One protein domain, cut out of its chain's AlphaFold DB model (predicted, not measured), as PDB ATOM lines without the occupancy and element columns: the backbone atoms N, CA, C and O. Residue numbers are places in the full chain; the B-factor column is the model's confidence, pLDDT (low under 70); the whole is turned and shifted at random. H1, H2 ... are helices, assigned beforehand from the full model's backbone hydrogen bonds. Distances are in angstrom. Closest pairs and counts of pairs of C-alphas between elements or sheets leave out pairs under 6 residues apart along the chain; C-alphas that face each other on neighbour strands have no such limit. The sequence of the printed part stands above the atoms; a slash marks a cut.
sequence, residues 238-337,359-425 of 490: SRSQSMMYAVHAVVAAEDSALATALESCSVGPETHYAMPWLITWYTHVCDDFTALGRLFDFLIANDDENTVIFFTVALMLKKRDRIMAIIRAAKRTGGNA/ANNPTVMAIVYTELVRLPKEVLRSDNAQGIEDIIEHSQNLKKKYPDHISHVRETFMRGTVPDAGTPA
ATOM      1  N   SER A 238      25.937  20.142  31.635       83.75
ATOM      2  CA  SER A 238      26.683  18.925  31.976       83.75
ATOM      3  C   SER A 238      27.739  18.544  30.929       83.75
ATOM      4  O   SER A 238      28.750  17.941  31.289       83.75
ATOM      5  N   ARG A 239      27.573  18.945  29.659       89.00
ATOM      6  CA  ARG A 239      28.578  18.754  28.601       89.00
ATOM      7  C   ARG A 239      29.875  19.504  28.892       89.00
ATOM      8  O   ARG A 239      30.934  18.877  28.856       89.00
ATOM      9  N   SER A 240      29.809  20.782  29.261       88.25
ATOM     10  CA  SER A 240      30.988  21.573  29.638       88.25
ATOM     11  C   SER A 240      31.507  21.207  31.035       88.25
ATOM     12  O   SER A 240      32.714  21.065  31.223       88.25
ATOM     13  N   GLN A 241      30.618  20.895  31.988       86.25
ATOM     14  CA  GLN A 241      31.016  20.369  33.306       86.25
ATOM     15  C   GLN A 241      31.789  19.042  33.203       86.25
ATOM     16  O   GLN A 241      32.725  18.821  33.970       86.25
ATOM     17  N   SER A 242      31.468  18.182  32.227       89.75
ATOM     18  CA  SER A 242      32.229  16.946  31.982       89.75
ATOM     19  C   SER A 242      33.697  17.222  31.633       89.75
ATOM     20  O   SER A 242      34.569  16.441  32.007       89.75
ATOM     21  N   MET A 243      33.990  18.349  30.972       92.12
ATOM     22  CA  MET A 243      35.352  18.747  30.607       92.12
ATOM     23  C   MET A 243      36.142  19.191  31.843       92.12
ATOM     24  O   MET A 243      37.280  18.765  32.011       92.12
ATOM     25  N   MET A 244      35.522  19.940  32.765       89.06
ATOM     26  CA  MET A 244      36.113  20.237  34.082       89.06
ATOM     27  C   MET A 244      36.364  18.978  34.913       89.06
ATOM     28  O   MET A 244      37.422  18.843  35.527       89.06
ATOM     29  N   TYR A 245      35.412  18.040  34.917       89.62
ATOM     30  CA  TYR A 245      35.588  16.762  35.603       89.62
ATOM     31  C   TYR A 245      36.758  15.961  35.004       89.62
ATOM     32  O   TYR A 245      37.544  15.372  35.742       89.62
ATOM     33  N   ALA A 246      36.934  16.006  33.680       92.19
ATOM     34  CA  ALA A 246      38.074  15.402  32.999       92.19
ATOM     35  C   ALA A 246      39.415  16.106  33.284       92.19
ATOM     36  O   ALA A 246      40.406  15.401  33.457       92.19
ATOM     37  N   VAL A 247      39.465  17.445  33.413       93.94
ATOM     38  CA  VAL A 247      40.674  18.150  33.903       93.94
ATOM     39  C   VAL A 247      41.094  17.559  35.252       93.94
ATOM     40  O   VAL A 247      42.234  17.124  35.407       93.94
ATOM     41  N   HIS A 248      40.168  17.485  36.214       91.81
ATOM     42  CA  HIS A 248      40.471  16.970  37.555       91.81
ATOM     43  C   HIS A 248      40.857  15.485  37.545       91.81
ATOM     44  O   HIS A 248      41.804  15.100  38.225       91.81
ATOM     45  N   ALA A 249      40.182  14.658  36.742       91.75
ATOM     46  CA  ALA A 249      40.482  13.231  36.627       91.75
ATOM     47  C   ALA A 249      41.894  12.957  36.078       91.75
ATOM     48  O   ALA A 249      42.596  12.104  36.618       91.75
ATOM     49  N   VAL A 250      42.340  13.695  35.052       94.25
ATOM     50  CA  VAL A 250      43.703  13.536  34.513       94.25
ATOM     51  C   VAL A 250      44.745  14.122  35.474       94.25
ATOM     52  O   VAL A 250      45.791  13.508  35.658       94.25
ATOM     53  N   VAL A 251      44.458  15.232  36.172       94.94
ATOM     54  CA  VAL A 251      45.342  15.735  37.247       94.94
ATOM     55  C   VAL A 251      45.507  14.689  38.353       94.94
ATOM     56  O   VAL A 251      46.635  14.407  38.740       94.94
ATOM     57  N   ALA A 252      44.426  14.050  38.807       92.88
ATOM     58  CA  ALA A 252      44.483  12.987  39.814       92.88
ATOM     59  C   ALA A 252      45.228  11.721  39.344       92.88
ATOM     60  O   ALA A 252      45.739  10.972  40.177       92.88
ATOM     61  N   ALA A 253      45.310  11.494  38.028       93.44
ATOM     62  CA  ALA A 253      46.056  10.394  37.421       93.44
ATOM     63  C   ALA A 253      47.554  10.700  37.179       93.44
ATOM     64  O   ALA A 253      48.298   9.768  36.876       93.44
ATOM     65  N   GLU A 254      47.984  11.963  37.308       96.69
ATOM     66  CA  GLU A 254      49.377  12.412  37.112       96.69
ATOM     67  C   GLU A 254      50.040  12.925  38.405       96.69
ATOM     68  O   GLU A 254      51.153  12.519  38.730       96.69
ATOM     69  N   ASP A 255      49.361  13.782  39.173       96.50
ATOM     70  CA  ASP A 255      49.773  14.215  40.515       96.50
ATOM     71  C   ASP A 255      48.563  14.155  41.461       96.50
ATOM     72  O   ASP A 255      47.805  15.115  41.645       96.50
ATOM     73  N   SER A 256      48.391  12.993  42.092       94.56
ATOM     74  CA  SER A 256      47.343  12.759  43.087       94.56
ATOM     75  C   SER A 256      47.488  13.645  44.332       94.56
ATOM     76  O   SER A 256      46.480  13.950  44.975       94.56
ATOM     77  N   ALA A 257      48.697  14.120  44.654       95.31
ATOM     78  CA  ALA A 257      48.923  15.053  45.756       95.31
ATOM     79  C   ALA A 257      48.452  16.474  45.399       95.31
ATOM     80  O   ALA A 257      47.868  17.143  46.249       95.31
ATOM     81  N   LEU A 258      48.622  16.916  44.147       95.50
ATOM     82  CA  LEU A 258      48.021  18.156  43.638       95.50
ATOM     83  C   LEU A 258      46.488  18.062  43.601       95.50
ATOM     84  O   LEU A 258      45.816  18.998  44.036       95.50
ATOM     85  N   ALA A 259      45.930  16.939  43.135       92.25
ATOM     86  CA  ALA A 259      44.481  16.717  43.144       92.25
ATOM     87  C   ALA A 259      43.907  16.763  44.571       92.25
ATOM     88  O   ALA A 259      42.992  17.543  44.835       92.25
ATOM     89  N   THR A 260      44.519  16.027  45.506       91.00
ATOM     90  CA  THR A 260      44.113  15.997  46.921       91.00
ATOM     91  C   THR A 260      44.299  17.362  47.589       91.00
ATOM     92  O   THR A 260      43.471  17.773  48.399       91.00
ATOM     93  N   ALA A 261      45.337  18.127  47.232       92.00
ATOM     94  CA  ALA A 261      45.512  19.488  47.732       92.00
ATOM     95  C   ALA A 261      44.372  20.415  47.278       92.00
ATOM     96  O   ALA A 261      43.819  21.128  48.116       92.00
ATOM     97  N   LEU A 262      43.988  20.356  45.995       90.31
ATOM     98  CA  LEU A 262      42.855  21.099  45.424       90.31
ATOM     99  C   LEU A 262      41.507  20.662  46.021       90.31
ATOM    100  O   LEU A 262      40.625  21.499  46.205       90.31
ATOM    101  N   GLU A 263      41.343  19.382  46.353       88.06
ATOM    102  CA  GLU A 263      40.170  18.859  47.072       88.06
ATOM    103  C   GLU A 263      40.142  19.344  48.532       88.06
ATOM    104  O   GLU A 263      39.099  19.767  49.029       88.06
ATOM    105  N   SER A 264      41.297  19.395  49.205       86.44
ATOM    106  CA  SER A 264      41.428  19.805  50.617       86.44
ATOM    107  C   SER A 264      41.213  21.303  50.891       86.44
ATOM    108  O   SER A 264      41.203  21.715  52.051       86.44
ATOM    109  N   CYS A 265      41.099  22.128  49.848       84.75
ATOM    110  CA  CYS A 265      40.643  23.520  49.929       84.75
ATOM    111  C   CYS A 265      39.287  23.732  49.236       84.75
ATOM    112  O   CYS A 265      38.922  24.867  48.934       84.75
ATOM    113  N   SER A 266      38.553  22.643  48.977       81.75
ATOM    114  CA  SER A 266      37.236  22.639  48.331       81.75
ATOM    115  C   SER A 266      37.224  23.276  46.934       81.75
ATOM    116  O   SER A 266      36.197  23.808  46.531       81.75
ATOM    117  N   VAL A 267      38.342  23.252  46.192       79.19
ATOM    118  CA  VAL A 267      38.490  23.887  44.867       79.19
ATOM    119  C   VAL A 267      38.303  22.884  43.726       79.19
ATOM    120  O   VAL A 267      37.502  23.126  42.818       79.19
ATOM    121  N   GLY A 268      39.006  21.753  43.764       67.38
ATOM    122  CA  GLY A 268      38.802  20.626  42.848       67.38
ATOM    123  C   GLY A 268      37.899  19.552  43.473       67.38
ATOM    124  O   GLY A 268      37.895  19.424  44.693       67.38
ATOM    125  N   PRO A 269      37.110  18.791  42.694       64.25
ATOM    126  CA  PRO A 269      36.641  19.097  41.340       64.25
ATOM    127  C   PRO A 269      35.530  20.175  41.311       64.25
ATOM    128  O   PRO A 269      35.036  20.520  40.239       64.25
ATOM    129  N   GLU A 270      35.063  20.662  42.467       58.91
ATOM    130  CA  GLU A 270      33.710  21.226  42.597       58.91
ATOM    131  C   GLU A 270      33.546  22.690  42.135       58.91
ATOM    132  O   GLU A 270      32.469  23.052  41.661       58.91
ATOM    133  N   THR A 271      34.578  23.542  42.201       60.28
ATOM    134  CA  THR A 271      34.398  25.008  42.023       60.28
ATOM    135  C   THR A 271      34.415  25.514  40.596       60.28
ATOM    136  O   THR A 271      34.172  26.697  40.380       60.28
ATOM    137  N   HIS A 272      34.693  24.655  39.614       73.44
ATOM    138  CA  HIS A 272      34.691  25.054  38.206       73.44
ATOM    139  C   HIS A 272      35.686  26.198  37.868       73.44
ATOM    140  O   HIS A 272      35.516  26.866  36.855       73.44
ATOM    141  N   TYR A 273      36.747  26.410  38.664       81.75
ATOM    142  CA  TYR A 273      37.694  27.539  38.528       81.75
ATOM    143  C   TYR A 273      38.333  27.701  37.135       81.75
ATOM    144  O   TYR A 273      38.622  28.822  36.725       81.75
ATOM    145  N   ALA A 274      38.523  26.605  36.389       87.19
ATOM    146  CA  ALA A 274      39.043  26.637  35.022       87.19
ATOM    147  C   ALA A 274      37.952  26.725  33.932       87.19
ATOM    148  O   ALA A 274      38.294  26.844  32.759       87.19
ATOM    149  N   MET A 275      36.652  26.744  34.268       88.19
ATOM    150  CA  MET A 275      35.575  27.006  33.297       88.19
ATOM    151  C   MET A 275      35.799  28.278  32.476       88.19
ATOM    152  O   MET A 275      35.725  28.161  31.255       88.19
ATOM    153  N   PRO A 276      36.106  29.462  33.054       89.62
ATOM    154  CA  PRO A 276      36.384  30.654  32.251       89.62
ATOM    155  C   PRO A 276      37.563  30.467  31.287       89.62
ATOM    156  O   PRO A 276      37.616  31.144  30.265       89.62
ATOM    157  N   TRP A 277      38.488  29.540  31.561       94.88
ATOM    158  CA  TRP A 277      39.578  29.204  30.645       94.88
ATOM    159  C   TRP A 277      39.091  28.269  29.531       94.88
ATOM    160  O   TRP A 277      39.332  28.544  28.358       94.88
ATOM    161  N   LEU A 278      38.370  27.197  29.886       93.94
ATOM    162  CA  LEU A 278      37.845  26.215  28.934       93.94
ATOM    163  C   LEU A 278      36.837  26.849  27.967       93.94
ATOM    164  O   LEU A 278      37.029  26.760  26.759       93.94
ATOM    165  N   ILE A 279      35.795  27.516  28.475       93.25
ATOM    166  CA  ILE A 279      34.672  27.996  27.649       93.25
ATOM    167  C   ILE A 279      35.022  29.204  26.771       93.25
ATOM    168  O   ILE A 279      34.257  29.522  25.870       93.25
ATOM    169  N   THR A 280      36.149  29.882  27.024       95.56
ATOM    170  CA  THR A 280      36.610  31.035  26.220       95.56
ATOM    171  C   THR A 280      37.930  30.778  25.490       95.56
ATOM    172  O   THR A 280      38.461  31.683  24.846       95.56
ATOM    173  N   TRP A 281      38.500  29.570  25.609       97.25
ATOM    174  CA  TRP A 281      39.889  29.270  25.226       97.25
ATOM    175  C   TRP A 281      40.865  30.346  25.721       97.25
ATOM    176  O   TRP A 281      41.657  30.900  24.968       97.25
ATOM    177  N   TYR A 282      40.784  30.651  27.014       97.50
ATOM    178  CA  TYR A 282      41.619  31.628  27.717       97.50
ATOM    179  C   TYR A 282      41.481  33.100  27.271       97.50
ATOM    180  O   TYR A 282      42.054  33.964  27.941       97.50
ATOM    181  N   THR A 283      40.699  33.422  26.229       96.12
ATOM    182  CA  THR A 283      40.539  34.803  25.715       96.12
ATOM    183  C   THR A 283      39.950  35.775  26.738       96.12
ATOM    184  O   THR A 283      40.267  36.959  26.696       96.12
ATOM    185  N   HIS A 284      39.161  35.285  27.699       93.19
ATOM    186  CA  HIS A 284      38.629  36.104  28.792       93.19
ATOM    187  C   HIS A 284      39.688  36.515  29.832       93.19
ATOM    188  O   HIS A 284      39.559  37.549  30.485       93.19
ATOM    189  N   VAL A 285      40.720  35.685  30.036       90.94
ATOM    190  CA  VAL A 285      41.669  35.839  31.155       90.94
ATOM    191  C   VAL A 285      43.051  36.343  30.733       90.94
ATOM    192  O   VAL A 285      43.739  36.936  31.561       90.94
ATOM    193  N   CYS A 286      43.455  36.157  29.474       93.81
ATOM    194  CA  CYS A 286      44.761  36.592  28.968       93.81
ATOM    195  C   CYS A 286      44.634  37.839  28.081       93.81
ATOM    196  O   CYS A 286      43.727  37.933  27.263       93.81
ATOM    197  N   ASP A 287      45.572  38.774  28.216       93.25
ATOM    198  CA  ASP A 287      45.653  40.018  27.436       93.25
ATOM    199  C   ASP A 287      46.895  40.107  26.529       93.25
ATOM    200  O   ASP A 287      47.085  41.104  25.838       93.25
ATOM    201  N   ASP A 288      47.714  39.053  26.474       97.19
ATOM    202  CA  ASP A 288      48.778  38.907  25.478       97.19
ATOM    203  C   ASP A 288      48.241  38.180  24.232       97.19
ATOM    204  O   ASP A 288      48.068  36.957  24.210       97.19
ATOM    205  N   PHE A 289      47.958  38.945  23.175       96.50
ATOM    206  CA  PHE A 289      47.383  38.407  21.935       96.50
ATOM    207  C   PHE A 289      48.366  37.562  21.114       96.50
ATOM    208  O   PHE A 289      47.928  36.733  20.319       96.50
ATOM    209  N   THR A 290      49.676  37.707  21.331       96.56
ATOM    210  CA  THR A 290      50.698  36.864  20.693       96.56
ATOM    211  C   THR A 290      50.701  35.474  21.331       96.56
ATOM    212  O   THR A 290      50.679  34.466  20.623       96.56
ATOM    213  N   ALA A 291      50.634  35.407  22.664       97.31
ATOM    214  CA  ALA A 291      50.485  34.158  23.406       97.31
ATOM    215  C   ALA A 291      49.145  33.461  23.112       97.31
ATOM    216  O   ALA A 291      49.125  32.254  22.856       97.31
ATOM    217  N   LEU A 292      48.033  34.209  23.074       97.88
ATOM    218  CA  LEU A 292      46.731  33.668  22.659       97.88
ATOM    219  C   LEU A 292      46.740  33.200  21.198       97.88
ATOM    220  O   LEU A 292      46.186  32.144  20.902       97.88
ATOM    221  N   GLY A 293      47.408  33.919  20.291       98.25
ATOM    222  CA  GLY A 293      47.574  33.504  18.897       98.25
ATOM    223  C   GLY A 293      48.304  32.165  18.782       98.25
ATOM    224  O   GLY A 293      47.822  31.260  18.102       98.25
ATOM    225  N   ARG A 294      49.412  31.995  19.518       98.00
ATOM    226  CA  ARG A 294      50.165  30.731  19.588       98.00
ATOM    227  C   ARG A 294      49.348  29.578  20.182       98.00
ATOM    228  O   ARG A 294      49.474  28.443  19.713       98.00
ATOM    229  N   LEU A 295      48.510  29.857  21.184       98.44
ATOM    230  CA  LEU A 295      47.591  28.878  21.770       98.44
ATOM    231  C   LEU A 295      46.494  28.464  20.779       98.44
ATOM    232  O   LEU A 295      46.244  27.272  20.606       98.44
ATOM    233  N   PHE A 296      45.858  29.422  20.102       98.62
ATOM    234  CA  PHE A 296      44.826  29.124  19.110       98.62
ATOM    235  C   PHE A 296      45.389  28.368  17.901       98.62
ATOM    236  O   PHE A 296      44.702  27.478  17.409       98.62
ATOM    237  N   ASP A 297      46.639  28.617  17.483       98.56
ATOM    238  CA  ASP A 297      47.321  27.783  16.479       98.56
ATOM    239  C   ASP A 297      47.264  26.297  16.880       98.56
ATOM    240  O   ASP A 297      46.784  25.457  16.116       98.56
ATOM    241  N   PHE A 298      47.678  25.976  18.111       98.44
ATOM    242  CA  PHE A 298      47.666  24.609  18.636       98.44
ATOM    243  C   PHE A 298      46.246  24.030  18.781       98.44
ATOM    244  O   PHE A 298      46.007  22.883  18.386       98.44
ATOM    245  N   LEU A 299      45.297  24.807  19.319       98.25
ATOM    246  CA  LEU A 299      43.924  24.343  19.559       98.25
ATOM    247  C   LEU A 299      43.119  24.148  18.265       98.25
ATOM    248  O   LEU A 299      42.364  23.184  18.183       98.25
ATOM    249  N   ILE A 300      43.293  24.999  17.248       98.06
ATOM    250  CA  ILE A 300      42.595  24.892  15.950       98.06
ATOM    251  C   ILE A 300      43.201  23.781  15.083       98.06
ATOM    252  O   ILE A 300      42.473  23.070  14.386       98.06
ATOM    253  N   ALA A 301      44.523  23.576  15.142       97.00
ATOM    254  CA  ALA A 301      45.188  22.490  14.418       97.00
ATOM    255  C   ALA A 301      44.787  21.087  14.898       97.00
ATOM    256  O   ALA A 301      44.890  20.128  14.127       97.00
ATOM    257  N   ASN A 302      44.282  20.969  16.126       94.81
ATOM    258  CA  ASN A 302      43.585  19.783  16.605       94.81
ATOM    259  C   ASN A 302      42.085  19.890  16.276       94.81
ATOM    260  O   ASN A 302      41.451  20.911  16.507       94.81
ATOM    261  N   ASP A 303      41.491  18.819  15.767       87.56
ATOM    262  CA  ASP A 303      40.067  18.704  15.415       87.56
ATOM    263  C   ASP A 303      39.174  18.188  16.568       87.56
ATOM    264  O   ASP A 303      37.969  18.003  16.399       87.56
ATOM    265  N   ASP A 304      39.768  18.007  17.748       91.06
ATOM    266  CA  ASP A 304      39.200  17.381  18.944       91.06
ATOM    267  C   ASP A 304      39.009  18.397  20.091       91.06
ATOM    268  O   ASP A 304      39.984  18.973  20.589       91.06
ATOM    269  N   GLU A 305      37.761  18.564  20.557       92.31
ATOM    270  CA  GLU A 305      37.384  19.456  21.673       92.31
ATOM    271  C   GLU A 305      38.104  19.136  22.996       92.31
ATOM    272  O   GLU A 305      38.256  20.015  23.843       92.31
ATOM    273  N   ASN A 306      38.604  17.911  23.191       94.38
ATOM    274  CA  ASN A 306      39.317  17.531  24.412       94.38
ATOM    275  C   ASN A 306      40.739  18.117  24.486       94.38
ATOM    276  O   ASN A 306      41.352  18.111  25.553       94.38
ATOM    277  N   THR A 307      41.267  18.680  23.396       96.12
ATOM    278  CA  THR A 307      42.629  19.243  23.353       96.12
ATOM    279  C   THR A 307      42.834  20.366  24.380       96.12
ATOM    280  O   THR A 307      43.887  20.430  25.015       96.12
ATOM    281  N   VAL A 308      41.815  21.200  24.635       97.25
ATOM    282  CA  VAL A 308      41.893  22.257  25.664       97.25
ATOM    283  C   VAL A 308      41.949  21.691  27.094       97.25
ATOM    284  O   VAL A 308      42.551  22.308  27.976       97.25
ATOM    285  N   ILE A 309      41.404  20.490  27.332       96.88
ATOM    286  CA  ILE A 309      41.498  19.795  28.628       96.88
ATOM    287  C   ILE A 309      42.955  19.400  28.879       96.88
ATOM    288  O   ILE A 309      43.510  19.749  29.919       96.88
ATOM    289  N   PHE A 310      43.603  18.754  27.905       97.88
ATOM    290  CA  PHE A 310      45.017  18.382  28.006       97.88
ATOM    291  C   PHE A 310      45.937  19.597  28.184       97.88
ATOM    292  O   PHE A 310      46.856  19.542  29.000       97.88
ATOM    293  N   PHE A 311      45.648  20.712  27.505       98.38
ATOM    294  CA  PHE A 311      46.392  21.961  27.686       98.38
ATOM    295  C   PHE A 311      46.224  22.529  29.104       98.38
ATOM    296  O   PHE A 311      47.202  22.920  29.741       98.38
ATOM    297  N   THR A 312      44.999  22.508  29.636       97.88
ATOM    298  CA  THR A 312      44.701  22.954  31.007       97.88
ATOM    299  C   THR A 312      45.448  22.120  32.047       97.88
ATOM    300  O   THR A 312      46.074  22.679  32.950       97.88
ATOM    301  N   VAL A 313      45.443  20.794  31.897       97.75
ATOM    302  CA  VAL A 313      46.174  19.870  32.778       97.75
ATOM    303  C   VAL A 313      47.683  20.113  32.687       97.75
ATOM    304  O   VAL A 313      48.343  20.247  33.717       97.75
ATOM    305  N   ALA A 314      48.234  20.247  31.477       98.62
ATOM    306  CA  ALA A 314      49.650  20.545  31.269       98.62
ATOM    307  C   ALA A 314      50.074  21.869  31.930       98.62
ATOM    308  O   ALA A 314      51.124  21.917  32.575       98.62
ATOM    309  N   LEU A 315      49.246  22.918  31.834       98.38
ATOM    310  CA  LEU A 315      49.466  24.210  32.492       98.38
ATOM    311  C   LEU A 315      49.472  24.062  34.017       98.38
ATOM    312  O   LEU A 315      50.380  24.571  34.676       98.38
ATOM    313  N   MET A 316      48.500  23.336  34.578       97.44
ATOM    314  CA  MET A 316      48.433  23.067  36.018       97.44
ATOM    315  C   MET A 316      49.666  22.310  36.514       97.44
ATOM    316  O   MET A 316      50.295  22.749  37.474       97.44
ATOM    317  N   LEU A 317      50.059  21.224  35.841       98.25
ATOM    318  CA  LEU A 317      51.232  20.427  36.210       98.25
ATOM    319  C   LEU A 317      52.534  21.240  36.066       98.25
ATOM    320  O   LEU A 317      53.366  21.237  36.970       98.25
ATOM    321  N   LYS A 318      52.684  22.045  35.004       97.81
ATOM    322  CA  LYS A 318      53.839  22.951  34.811       97.81
ATOM    323  C   LYS A 318      53.901  24.089  35.845       97.81
ATOM    324  O   LYS A 318      54.932  24.751  35.972       97.81
ATOM    325  N   LYS A 319      52.818  24.338  36.589       97.44
ATOM    326  CA  LYS A 319      52.729  25.350  37.662       97.44
ATOM    327  C   LYS A 319      52.405  24.742  39.031       97.44
ATOM    328  O   LYS A 319      52.107  25.480  39.970       97.44
ATOM    329  N   ARG A 320      52.537  23.419  39.163       97.62
ATOM    330  CA  ARG A 320      52.190  22.617  40.340       97.62
ATOM    331  C   ARG A 320      52.722  23.206  41.639       97.62
ATOM    332  O   ARG A 320      51.945  23.429  42.561       97.62
ATOM    333  N   ASP A 321      54.009  23.535  41.715       97.75
ATOM    334  CA  ASP A 321      54.594  24.042  42.963       97.75
ATOM    335  C   ASP A 321      54.113  25.449  43.335       97.75
ATOM    336  O   ASP A 321      53.947  25.732  44.522       97.75
ATOM    337  N   ARG A 322      53.769  26.296  42.350       96.88
ATOM    338  CA  ARG A 322      53.078  27.571  42.607       96.88
ATOM    339  C   ARG A 322      51.669  27.326  43.148       96.88
ATOM    340  O   ARG A 322      51.288  27.975  44.116       96.88
ATOM    341  N   ILE A 323      50.912  26.389  42.575       96.50
ATOM    342  CA  ILE A 323      49.563  26.040  43.055       96.50
ATOM    343  C   ILE A 323      49.633  25.503  44.495       96.50
ATOM    344  O   ILE A 323      48.911  25.976  45.370       96.50
ATOM    345  N   MET A 324      50.570  24.596  44.778       97.44
ATOM    346  CA  MET A 324      50.809  24.075  46.127       97.44
ATOM    347  C   MET A 324      51.262  25.175  47.102       97.44
ATOM    348  O   MET A 324      50.850  25.173  48.261       97.44
ATOM    349  N   ALA A 325      52.076  26.141  46.664       96.50
ATOM    350  CA  ALA A 325      52.459  27.297  47.476       96.50
ATOM    351  C   ALA A 325      51.266  28.218  47.787       96.50
ATOM    352  O   ALA A 325      51.110  28.615  48.942       96.50
ATOM    353  N   ILE A 326      50.395  28.491  46.805       94.06
ATOM    354  CA  ILE A 326      49.141  29.245  46.986       94.06
ATOM    355  C   ILE A 326      48.247  28.548  48.019       94.06
ATOM    356  O   ILE A 326      47.809  29.192  48.969       94.06
ATOM    357  N   ILE A 327      48.034  27.232  47.905       93.62
ATOM    358  CA  ILE A 327      47.205  26.463  48.854       93.62
ATOM    359  C   ILE A 327      47.807  26.499  50.270       93.62
ATOM    360  O   ILE A 327      47.093  26.786  51.233       93.62
ATOM    361  N   ARG A 328      49.124  26.286  50.419       94.12
ATOM    362  CA  ARG A 328      49.814  26.386  51.724       94.12
ATOM    363  C   ARG A 328      49.780  27.798  52.310       94.12
ATOM    364  O   ARG A 328      49.770  27.944  53.528       94.12
ATOM    365  N   ALA A 329      49.837  28.844  51.486       91.56
ATOM    366  CA  ALA A 329      49.714  30.229  51.940       91.56
ATOM    367  C   ALA A 329      48.283  30.528  52.404       91.56
ATOM    368  O   ALA A 329      48.097  30.977  53.530       91.56
ATOM    369  N   ALA A 330      47.287  30.172  51.589       90.19
ATOM    370  CA  ALA A 330      45.874  30.360  51.891       90.19
ATOM    371  C   ALA A 330      45.445  29.641  53.179       90.19
ATOM    372  O   ALA A 330      44.724  30.236  53.975       90.19
ATOM    373  N   LYS A 331      45.916  28.407  53.431       88.75
ATOM    374  CA  LYS A 331      45.649  27.694  54.696       88.75
ATOM    375  C   LYS A 331      46.251  28.415  55.911       88.75
ATOM    376  O   LYS A 331      45.554  28.581  56.904       88.75
ATOM    377  N   ARG A 332      47.493  28.912  55.815       86.81
ATOM    378  CA  ARG A 332      48.150  29.675  56.899       86.81
ATOM    379  C   ARG A 332      47.475  31.017  57.187       86.81
ATOM    380  O   ARG A 332      47.339  31.383  58.346       86.81
ATOM    381  N   THR A 333      47.026  31.751  56.167       78.62
ATOM    382  CA  THR A 333      46.309  33.023  56.382       78.62
ATOM    383  C   THR A 333      44.858  32.805  56.810       78.62
ATOM    384  O   THR A 333      44.354  33.523  57.667       78.62
ATOM    385  N   GLY A 334      44.179  31.806  56.238       61.66
ATOM    386  CA  GLY A 334      42.757  31.539  56.461       61.66
ATOM    387  C   GLY A 334      42.402  31.030  57.860       61.66
ATOM    388  O   GLY A 334      41.228  31.088  58.214       61.66
ATOM    389  N   GLY A 335      43.383  30.565  58.643       54.38
ATOM    390  CA  GLY A 335      43.195  30.204  60.053       54.38
ATOM    391  C   GLY A 335      43.058  31.410  60.991       54.38
ATOM    392  O   GLY A 335      42.226  31.381  61.888       54.38
ATOM    393  N   ASN A 336      43.814  32.493  60.752       51.84
ATOM    394  CA  ASN A 336      43.982  33.580  61.734       51.84
ATOM    395  C   ASN A 336      43.381  34.933  61.294       51.84
ATOM    396  O   ASN A 336      43.417  35.901  62.047       51.84
ATOM    397  N   ALA A 337      42.832  35.040  60.078       45.59
ATOM    398  CA  ALA A 337      42.438  36.320  59.467       45.59
ATOM    399  C   ALA A 337      41.144  36.980  60.007       45.59
ATOM    400  O   ALA A 337      40.651  37.916  59.375       45.59
ATOM    401  N   ALA A 359      38.846  21.570  56.749       49.94
ATOM    402  CA  ALA A 359      38.875  21.332  55.297       49.94
ATOM    403  C   ALA A 359      37.639  21.835  54.509       49.94
ATOM    404  O   ALA A 359      37.353  21.356  53.412       49.94
ATOM    405  N   ASN A 360      36.884  22.775  55.081       55.41
ATOM    406  CA  ASN A 360      35.737  23.463  54.487       55.41
ATOM    407  C   ASN A 360      35.776  24.990  54.739       55.41
ATOM    408  O   ASN A 360      34.745  25.650  54.620       55.41
ATOM    409  N   ASN A 361      36.930  25.568  55.104       71.12
ATOM    410  CA  ASN A 361      37.085  27.010  55.332       71.12
ATOM    411  C   ASN A 361      36.865  27.815  54.021       71.12
ATOM    412  O   ASN A 361      37.717  27.763  53.123       71.12
ATOM    413  N   PRO A 362      35.773  28.606  53.892       78.44
ATOM    414  CA  PRO A 362      35.442  29.290  52.636       78.44
ATOM    415  C   PRO A 362      36.436  30.396  52.263       78.44
ATOM    416  O   PRO A 362      36.561  30.743  51.089       78.44
ATOM    417  N   THR A 363      37.171  30.938  53.236       81.50
ATOM    418  CA  THR A 363      38.211  31.949  53.006       81.50
ATOM    419  C   THR A 363      39.407  31.335  52.279       81.50
ATOM    420  O   THR A 363      39.907  31.919  51.319       81.50
ATOM    421  N   VAL A 364      39.825  30.122  52.665       85.44
ATOM    422  CA  VAL A 364      40.896  29.377  51.975       85.44
ATOM    423  C   VAL A 364      40.485  29.084  50.530       85.44
ATOM    424  O   VAL A 364      41.232  29.390  49.601       85.44
ATOM    425  N   MET A 365      39.272  28.557  50.343       85.38
ATOM    426  CA  MET A 365      38.660  28.288  49.037       85.38
ATOM    427  C   MET A 365      38.646  29.543  48.146       85.38
ATOM    428  O   MET A 365      39.110  29.495  47.007       85.38
ATOM    429  N   ALA A 366      38.181  30.684  48.668       84.69
ATOM    430  CA  ALA A 366      38.091  31.941  47.925       84.69
ATOM    431  C   ALA A 366      39.466  32.525  47.543       84.69
ATOM    432  O   ALA A 366      39.627  33.017  46.423       84.69
ATOM    433  N   ILE A 367      40.468  32.440  48.430       87.00
ATOM    434  CA  ILE A 367      41.846  32.880  48.144       87.00
ATOM    435  C   ILE A 367      42.454  32.021  47.029       87.00
ATOM    436  O   ILE A 367      42.925  32.560  46.027       87.00
ATOM    437  N   VAL A 368      42.400  30.688  47.162       90.00
ATOM    438  CA  VAL A 368      42.954  29.765  46.157       90.00
ATOM    439  C   VAL A 368      42.243  29.937  44.812       90.00
ATOM    440  O   VAL A 368      42.911  30.024  43.786       90.00
ATOM    441  N   TYR A 369      40.911  30.055  44.801       88.00
ATOM    442  CA  TYR A 369      40.133  30.305  43.584       88.00
ATOM    443  C   TYR A 369      40.552  31.610  42.886       88.00
ATOM    444  O   TYR A 369      40.800  31.615  41.680       88.00
ATOM    445  N   THR A 370      40.677  32.709  43.639       86.88
ATOM    446  CA  THR A 370      41.048  34.032  43.102       86.88
ATOM    447  C   THR A 370      42.423  34.013  42.435       86.88
ATOM    448  O   THR A 370      42.584  34.540  41.333       86.88
ATOM    449  N   GLU A 371      43.403  33.371  43.071       90.75
ATOM    450  CA  GLU A 371      44.767  33.276  42.545       90.75
ATOM    451  C   GLU A 371      44.892  32.268  41.396       90.75
ATOM    452  O   GLU A 371      45.630  32.512  40.441       90.75
ATOM    453  N   LEU A 372      44.129  31.168  41.420       90.50
ATOM    454  CA  LEU A 372      44.076  30.240  40.290       90.50
ATOM    455  C   LEU A 372      43.481  30.897  39.047       90.50
ATOM    456  O   LEU A 372      44.086  30.795  37.988       90.50
ATOM    457  N   VAL A 373      42.347  31.601  39.147       87.19
ATOM    458  CA  VAL A 373      41.695  32.234  37.979       87.19
ATOM    459  C   VAL A 373      42.630  33.211  37.250       87.19
ATOM    460  O   VAL A 373      42.537  33.336  36.028       87.19
ATOM    461  N   ARG A 374      43.567  33.843  37.971       87.56
ATOM    462  CA  ARG A 374      44.617  34.725  37.428       87.56
ATOM    463  C   ARG A 374      45.793  33.981  36.789       87.56
ATOM    464  O   ARG A 374      46.408  34.520  35.872       87.56
ATOM    465  N   LEU A 375      46.090  32.757  37.233       92.56
ATOM    466  CA  LEU A 375      47.288  31.996  36.858       92.56
ATOM    467  C   LEU A 375      47.568  31.956  35.342       92.56
ATOM    468  O   LEU A 375      48.731  32.144  34.980       92.56
ATOM    469  N   PRO A 376      46.590  31.762  34.430       95.06
ATOM    470  CA  PRO A 376      46.897  31.730  33.004       95.06
ATOM    471  C   PRO A 376      47.403  33.065  32.459       95.06
ATOM    472  O   PRO A 376      48.308  33.054  31.632       95.06
ATOM    473  N   LYS A 377      46.908  34.206  32.958       93.56
ATOM    474  CA  LYS A 377      47.333  35.548  32.520       93.56
ATOM    475  C   LYS A 377      48.830  35.792  32.733       93.56
ATOM    476  O   LYS A 377      49.489  36.471  31.953       93.56
ATOM    477  N   GLU A 378      49.364  35.237  33.813       93.62
ATOM    478  CA  GLU A 378      50.772  35.365  34.193       93.62
ATOM    479  C   GLU A 378      51.678  34.326  33.512       93.62
ATOM    480  O   GLU A 378      52.900  34.417  33.598       93.62
ATOM    481  N   VAL A 379      51.094  33.318  32.858       96.00
ATOM    482  CA  VAL A 379      51.808  32.178  32.262       96.00
ATOM    483  C   VAL A 379      51.763  32.218  30.736       96.00
ATOM    484  O   VAL A 379      52.761  31.918  30.085       96.00
ATOM    485  N   LEU A 380      50.626  32.599  30.163       97.12
ATOM    486  CA  LEU A 380      50.394  32.706  28.729       97.12
ATOM    487  C   LEU A 380      50.772  34.114  28.272       97.12
ATOM    488  O   LEU A 380      49.925  34.975  28.048       97.12
ATOM    489  N   ARG A 381      52.086  34.334  28.189       97.00
ATOM    490  CA  ARG A 381      52.719  35.597  27.811       97.00
ATOM    491  C   ARG A 381      53.808  35.366  26.770       97.00
ATOM    492  O   ARG A 381      54.516  34.362  26.826       97.00
ATOM    493  N   SER A 382      53.976  36.313  25.856       94.62
ATOM    494  CA  SER A 382      54.999  36.289  24.806       94.62
ATOM    495  C   SER A 382      56.426  36.364  25.360       94.62
ATOM    496  O   SER A 382      57.322  35.710  24.829       94.62
ATOM    497  N   ASP A 383      56.629  37.054  26.487       95.38
ATOM    498  CA  ASP A 383      57.887  37.030  27.254       95.38
ATOM    499  C   ASP A 383      58.209  35.656  27.887       95.38
ATOM    500  O   ASP A 383      59.361  35.386  28.222       95.38
ATOM    501  N   ASN A 384      57.226  34.751  27.960       95.25
ATOM    502  CA  ASN A 384      57.346  33.370  28.426       95.25
ATOM    503  C   ASN A 384      57.111  32.347  27.285       95.25
ATOM    504  O   ASN A 384      56.626  31.243  27.532       95.25
ATOM    505  N   ALA A 385      57.455  32.677  26.031       94.19
ATOM    506  CA  ALA A 385      57.195  31.817  24.863       94.19
ATOM    507  C   ALA A 385      57.665  30.354  25.035       94.19
ATOM    508  O   ALA A 385      56.883  29.435  24.802       94.19
ATOM    509  N   GLN A 386      58.887  30.116  25.537       95.06
ATOM    510  CA  GLN A 386      59.378  28.763  25.863       95.06
ATOM    511  C   GLN A 386      58.432  28.032  26.830       95.06
ATOM    512  O   GLN A 386      58.083  26.879  26.613       95.06
ATOM    513  N   GLY A 387      57.962  28.715  27.876       96.19
ATOM    514  CA  GLY A 387      57.033  28.143  28.845       96.19
ATOM    515  C   GLY A 387      55.641  27.843  28.281       96.19
ATOM    516  O   GLY A 387      54.910  27.090  28.919       96.19
ATOM    517  N   ILE A 388      55.275  28.398  27.119       97.38
ATOM    518  CA  ILE A 388      54.074  28.015  26.359       97.38
ATOM    519  C   ILE A 388      54.360  26.750  25.539       97.38
ATOM    520  O   ILE A 388      53.572  25.807  25.615       97.38
ATOM    521  N   GLU A 389      55.494  26.676  24.831       97.31
ATOM    522  CA  GLU A 389      55.896  25.464  24.093       97.31
ATOM    523  C   GLU A 389      56.013  24.245  25.018       97.31
ATOM    524  O   GLU A 389      55.457  23.191  24.715       97.31
ATOM    525  N   ASP A 390      56.618  24.402  26.199       97.62
ATOM    526  CA  ASP A 390      56.711  23.360  27.231       97.62
ATOM    527  C   ASP A 390      55.328  22.810  27.652       97.62
ATOM    528  O   ASP A 390      55.184  21.628  27.974       97.62
ATOM    529  N   ILE A 391      54.298  23.668  27.688       98.50
ATOM    530  CA  ILE A 391      52.915  23.279  28.017       98.50
ATOM    531  C   ILE A 391      52.257  22.595  26.810       98.50
ATOM    532  O   ILE A 391      51.533  21.616  26.990       98.50
ATOM    533  N   ILE A 392      52.531  23.052  25.585       98.31
ATOM    534  CA  ILE A 392      52.032  22.449  24.340       98.31
ATOM    535  C   ILE A 392      52.639  21.054  24.111       98.31
ATOM    536  O   ILE A 392      51.920  20.127  23.729       98.31
ATOM    537  N   GLU A 393      53.928  20.853  24.386       97.94
ATOM    538  CA  GLU A 393      54.569  19.533  24.342       97.94
ATOM    539  C   GLU A 393      53.978  18.600  25.408       97.94
ATOM    540  O   GLU A 393      53.540  17.487  25.095       97.94
ATOM    541  N   HIS A 394      53.884  19.061  26.659       98.44
ATOM    542  CA  HIS A 394      53.304  18.263  27.738       98.44
ATOM    543  C   HIS A 394      51.832  17.911  27.446       98.44
ATOM    544  O   HIS A 394      51.440  16.755  27.600       98.44
ATOM    545  N   SER A 395      51.043  18.843  26.902       98.12
ATOM    546  CA  SER A 395      49.665  18.603  26.450       98.12
ATOM    547  C   SER A 395      49.574  17.515  25.377       98.12
ATOM    548  O   SER A 395      48.643  16.709  25.400       98.12
ATOM    549  N   GLN A 396      50.514  17.466  24.430       97.25
ATOM    550  CA  GLN A 396      50.555  16.405  23.419       97.25
ATOM    551  C   GLN A 396      50.926  15.053  24.029       97.25
ATOM    552  O   GLN A 396      50.383  14.027  23.624       97.25
ATOM    553  N   ASN A 397      51.829  15.033  25.009       97.75
ATOM    554  CA  ASN A 397      52.238  13.800  25.677       97.75
ATOM    555  C   ASN A 397      51.123  13.244  26.581       97.75
ATOM    556  O   ASN A 397      50.865  12.041  26.543       97.75
ATOM    557  N   LEU A 398      50.360  14.106  27.264       97.19
ATOM    558  CA  LEU A 398      49.121  13.725  27.954       97.19
ATOM    559  C   LEU A 398      48.076  13.160  26.972       97.19
ATOM    560  O   LEU A 398      47.522  12.091  27.224       97.19
ATOM    561  N   LYS A 399      47.862  13.810  25.818       95.00
ATOM    562  CA  LYS A 399      46.922  13.333  24.784       95.00
ATOM    563  C   LYS A 399      47.295  11.947  24.236       95.00
ATOM    564  O   LYS A 399      46.413  11.116  24.041       95.00
ATOM    565  N   LYS A 400      48.593  11.663  24.059       95.50
ATOM    566  CA  LYS A 400      49.110  10.331  23.674       95.50
ATOM    567  C   LYS A 400      48.951   9.278  24.783       95.50
ATOM    568  O   LYS A 400      48.770   8.105  24.471       95.50
ATOM    569  N   LYS A 401      49.035   9.677  26.057       96.06
ATOM    570  CA  LYS A 401      48.934   8.790  27.234       96.06
ATOM    571  C   LYS A 401      47.487   8.435  27.606       96.06
ATOM    572  O   LYS A 401      47.249   7.360  28.147       96.06
ATOM    573  N   TYR A 402      46.529   9.308  27.294       92.69
ATOM    574  CA  TYR A 402      45.125   9.199  27.712       92.69
ATOM    575  C   TYR A 402      44.102   9.270  26.548       92.69
ATOM    576  O   TYR A 402      43.088   9.956  26.703       92.69
ATOM    577  N   PRO A 403      44.306   8.579  25.403       81.38
ATOM    578  CA  PRO A 403      43.514   8.785  24.183       81.38
ATOM    579  C   PRO A 403      42.005   8.577  24.397       81.38
ATOM    580  O   PRO A 403      41.216   9.488  24.163       81.38
ATOM    581  N   ASP A 404      41.602   7.421  24.929       86.38
ATOM    582  CA  ASP A 404      40.190   7.104  25.196       86.38
ATOM    583  C   ASP A 404      39.728   7.520  26.602       86.38
ATOM    584  O   ASP A 404      38.529   7.562  26.893       86.38
ATOM    585  N   HIS A 405      40.670   7.820  27.503       85.94
ATOM    586  CA  HIS A 405      40.382   8.017  28.923       85.94
ATOM    587  C   HIS A 405      39.486   9.235  29.165       85.94
ATOM    588  O   HIS A 405      38.510   9.122  29.904       85.94
ATOM    589  N   ILE A 406      39.749  10.371  28.504       89.06
ATOM    590  CA  ILE A 406      38.872  11.547  28.626       89.06
ATOM    591  C   ILE A 406      37.467  11.236  28.101       89.06
ATOM    592  O   ILE A 406      36.489  11.551  28.780       89.06
ATOM    593  N   SER A 407      37.342  10.580  26.944       88.31
ATOM    594  CA  SER A 407      36.045  10.185  26.381       88.31
ATOM    595  C   SER A 407      35.255   9.312  27.360       88.31
ATOM    596  O   SER A 407      34.103   9.621  27.669       88.31
ATOM    597  N   HIS A 408      35.895   8.292  27.940       89.06
ATOM    598  CA  HIS A 408      35.284   7.420  28.943       89.06
ATOM    599  C   HIS A 408      34.899   8.164  30.235       89.06
ATOM    600  O   HIS A 408      33.797   7.969  30.756       89.06
ATOM    601  N   VAL A 409      35.770   9.040  30.746       89.31
ATOM    602  CA  VAL A 409      35.526   9.864  31.944       89.31
ATOM    603  C   VAL A 409      34.338  10.804  31.733       89.31
ATOM    604  O   VAL A 409      33.437  10.859  32.575       89.31
ATOM    605  N   ARG A 410      34.289  11.500  30.592       90.50
ATOM    606  CA  ARG A 410      33.206  12.429  30.242       90.50
ATOM    607  C   ARG A 410      31.882  11.703  30.037       90.50
ATOM    608  O   ARG A 410      30.867  12.125  30.584       90.50
ATOM    609  N   GLU A 411      31.878  10.590  29.312       90.19
ATOM    610  CA  GLU A 411      30.677   9.778  29.094       90.19
ATOM    611  C   GLU A 411      30.128   9.202  30.415       90.19
ATOM    612  O   GLU A 411      28.921   9.197  30.659       90.19
ATOM    613  N   THR A 412      31.017   8.790  31.318       87.00
ATOM    614  CA  THR A 412      30.673   8.258  32.645       87.00
ATOM    615  C   THR A 412      30.154   9.349  33.593       87.00
ATOM    616  O   THR A 412      29.202   9.103  34.340       87.00
ATOM    617  N   PHE A 413      30.674  10.578  33.499       86.81
ATOM    618  CA  PHE A 413      30.074  11.760  34.132       86.81
ATOM    619  C   PHE A 413      28.663  12.041  33.584       86.81
ATOM    620  O   PHE A 413      27.728  12.226  34.366       86.81
ATOM    621  N   MET A 414      28.480  12.003  32.257       86.25
ATOM    622  CA  MET A 414      27.185  12.239  31.599       86.25
ATOM    623  C   MET A 414      26.128  11.183  31.962       86.25
ATOM    624  O   MET A 414      24.974  11.542  32.194       86.25
ATOM    625  N   ARG A 415      26.511   9.904  32.091       86.44
ATOM    626  CA  ARG A 415      25.645   8.835  32.633       86.44
ATOM    627  C   ARG A 415      25.309   9.011  34.120       86.44
ATOM    628  O   ARG A 415      24.414   8.341  34.625       86.44
ATOM    629  N   GLY A 416      26.040   9.859  34.843       78.31
ATOM    630  CA  GLY A 416      25.960   9.968  36.301       78.31
ATOM    631  C   GLY A 416      26.545   8.764  37.048       78.31
ATOM    632  O   GLY A 416      26.438   8.711  38.271       78.31
ATOM    633  N   THR A 417      27.185   7.827  36.343       64.38
ATOM    634  CA  THR A 417      27.785   6.594  36.878       64.38
ATOM    635  C   THR A 417      29.249   6.800  37.272       64.38
ATOM    636  O   THR A 417      30.073   5.910  37.075       64.38
ATOM    637  N   VAL A 418      29.587   7.988  37.787       61.41
ATOM    638  CA  VAL A 418      30.927   8.297  38.311       61.41
ATOM    639  C   VAL A 418      31.281   7.249  39.379       61.41
ATOM    640  O   VAL A 418      30.492   7.093  40.316       61.41
ATOM    641  N   PRO A 419      32.393   6.497  39.236       48.53
ATOM    642  CA  PRO A 419      32.663   5.351  40.097       48.53
ATOM    643  C   PRO A 419      32.777   5.715  41.574       48.53
ATOM    644  O   PRO A 419      33.342   6.745  41.930       48.53
ATOM    645  N   ASP A 420      32.354   4.791  42.437       42.38
ATOM    646  CA  ASP A 420      32.613   4.824  43.884       42.38
ATOM    647  C   ASP A 420      34.069   4.426  44.222       42.38
ATOM    648  O   ASP A 420      34.352   3.754  45.212       42.38
ATOM    649  N   ALA A 421      35.015   4.809  43.359       36.09
ATOM    650  CA  ALA A 421      36.433   4.743  43.671       36.09
ATOM    651  C   ALA A 421      36.693   5.700  44.840       36.09
ATOM    652  O   ALA A 421      36.269   6.856  44.774       36.09
ATOM    653  N   GLY A 422      37.361   5.211  45.894       40.22
ATOM    654  CA  GLY A 422      37.519   5.857  47.207       40.22
ATOM    655  C   GLY A 422      38.292   7.179  47.186       40.22
ATOM    656  O   GLY A 422      39.404   7.268  47.690       40.22
ATOM    657  N   THR A 423      37.678   8.193  46.591       40.53
ATOM    658  CA  THR A 423      38.213   9.518  46.276       40.53
ATOM    659  C   THR A 423      37.221  10.591  46.750       40.53
ATOM    660  O   THR A 423      36.028  10.299  46.955       40.53
ATOM    661  N   PRO A 424      37.648  11.857  46.911       42.59
ATOM    662  CA  PRO A 424      36.747  12.938  47.318       42.59
ATOM    663  C   PRO A 424      35.586  13.225  46.346       42.59
ATOM    664  O   PRO A 424      34.599  13.830  46.759       42.59
ATOM    665  N   ALA A 425      35.594  12.682  45.120       39.09
ATOM    666  CA  ALA A 425      34.442  12.691  44.202       39.09
ATOM    667  C   ALA A 425      33.135  12.125  44.817       39.09
ATOM    668  O   ALA A 425      32.031  12.431  44.357       39.09
TER     669      ALA A 425
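This is residues 238 to 337 and 359 to 425 of the 490 residues of the protein "Putative GTPase activating protein of Rab-like GTPase" of Trypanosoma congolense (strain IL3000) (UniProt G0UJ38). H5 sits in the middle, crossed by H1 and H8; H4 runs side by side with H8, H9 packs across H1, and the pair H6 and H7, running opposite ways, reaches away from H8, with H2 on H6. The printed part has 167 residues, with nine named helices, H1 to H9 in order, and no named strand: all helix. It is compact, with a radius of gyration of the C-alphas of 15.6 A and spans of 46 by 40 by 23 A.

H1, residues 238 to 254, begins at C-alpha 238 (26.683, 18.925, 31.976) and measures 24.2 A. H2 is residues 256 to 263, H3 275 to 278, H4 289 to 301 and H5 307 to 318. H6, residues 320 to 336, measures 25.4 A; H7, 362 to 379, 26.3 A; H8, 382 to 401, 28.3 A. H9, 405 to 414, ends at C-alpha 414 (27.185, 12.239, 31.599).

H1 touches H5 at a steep tilt of 39 degrees, closest C-alphas Val 247 and Ile 309, 5.6 A. H1 touches H9 at 4.9 A, Ser 242 to Arg 410. H1 and H2 form a hairpin. H3 only just touches H5, with 3 pairs of C-alphas within 8 A. H8 touches H5 with residues 391 to 399 alone, Phe 311 to Ser 395, 4.8 A. H4 and H8 touch at a shallow tilt of 20 degrees, the same way. H6 and H7 touch at 30 degrees, opposite ways. Every O i to N i+4 pair is within hydrogen-bond range in H2, H4, H5 and H9; H1 and H6 have 12 of 13, H7 10 of 14, H8 13 of 16.

The farthest C-alphas, Asp 303 and Asn 336, are 48.8 A apart. Residues 338 to 358 are not printed; the gap is 16.0 A. The link H2 to H3 is long. Residues 268 to 271, 334 to 337, 359 to 360 and 417 to 425 have pLDDT under 70.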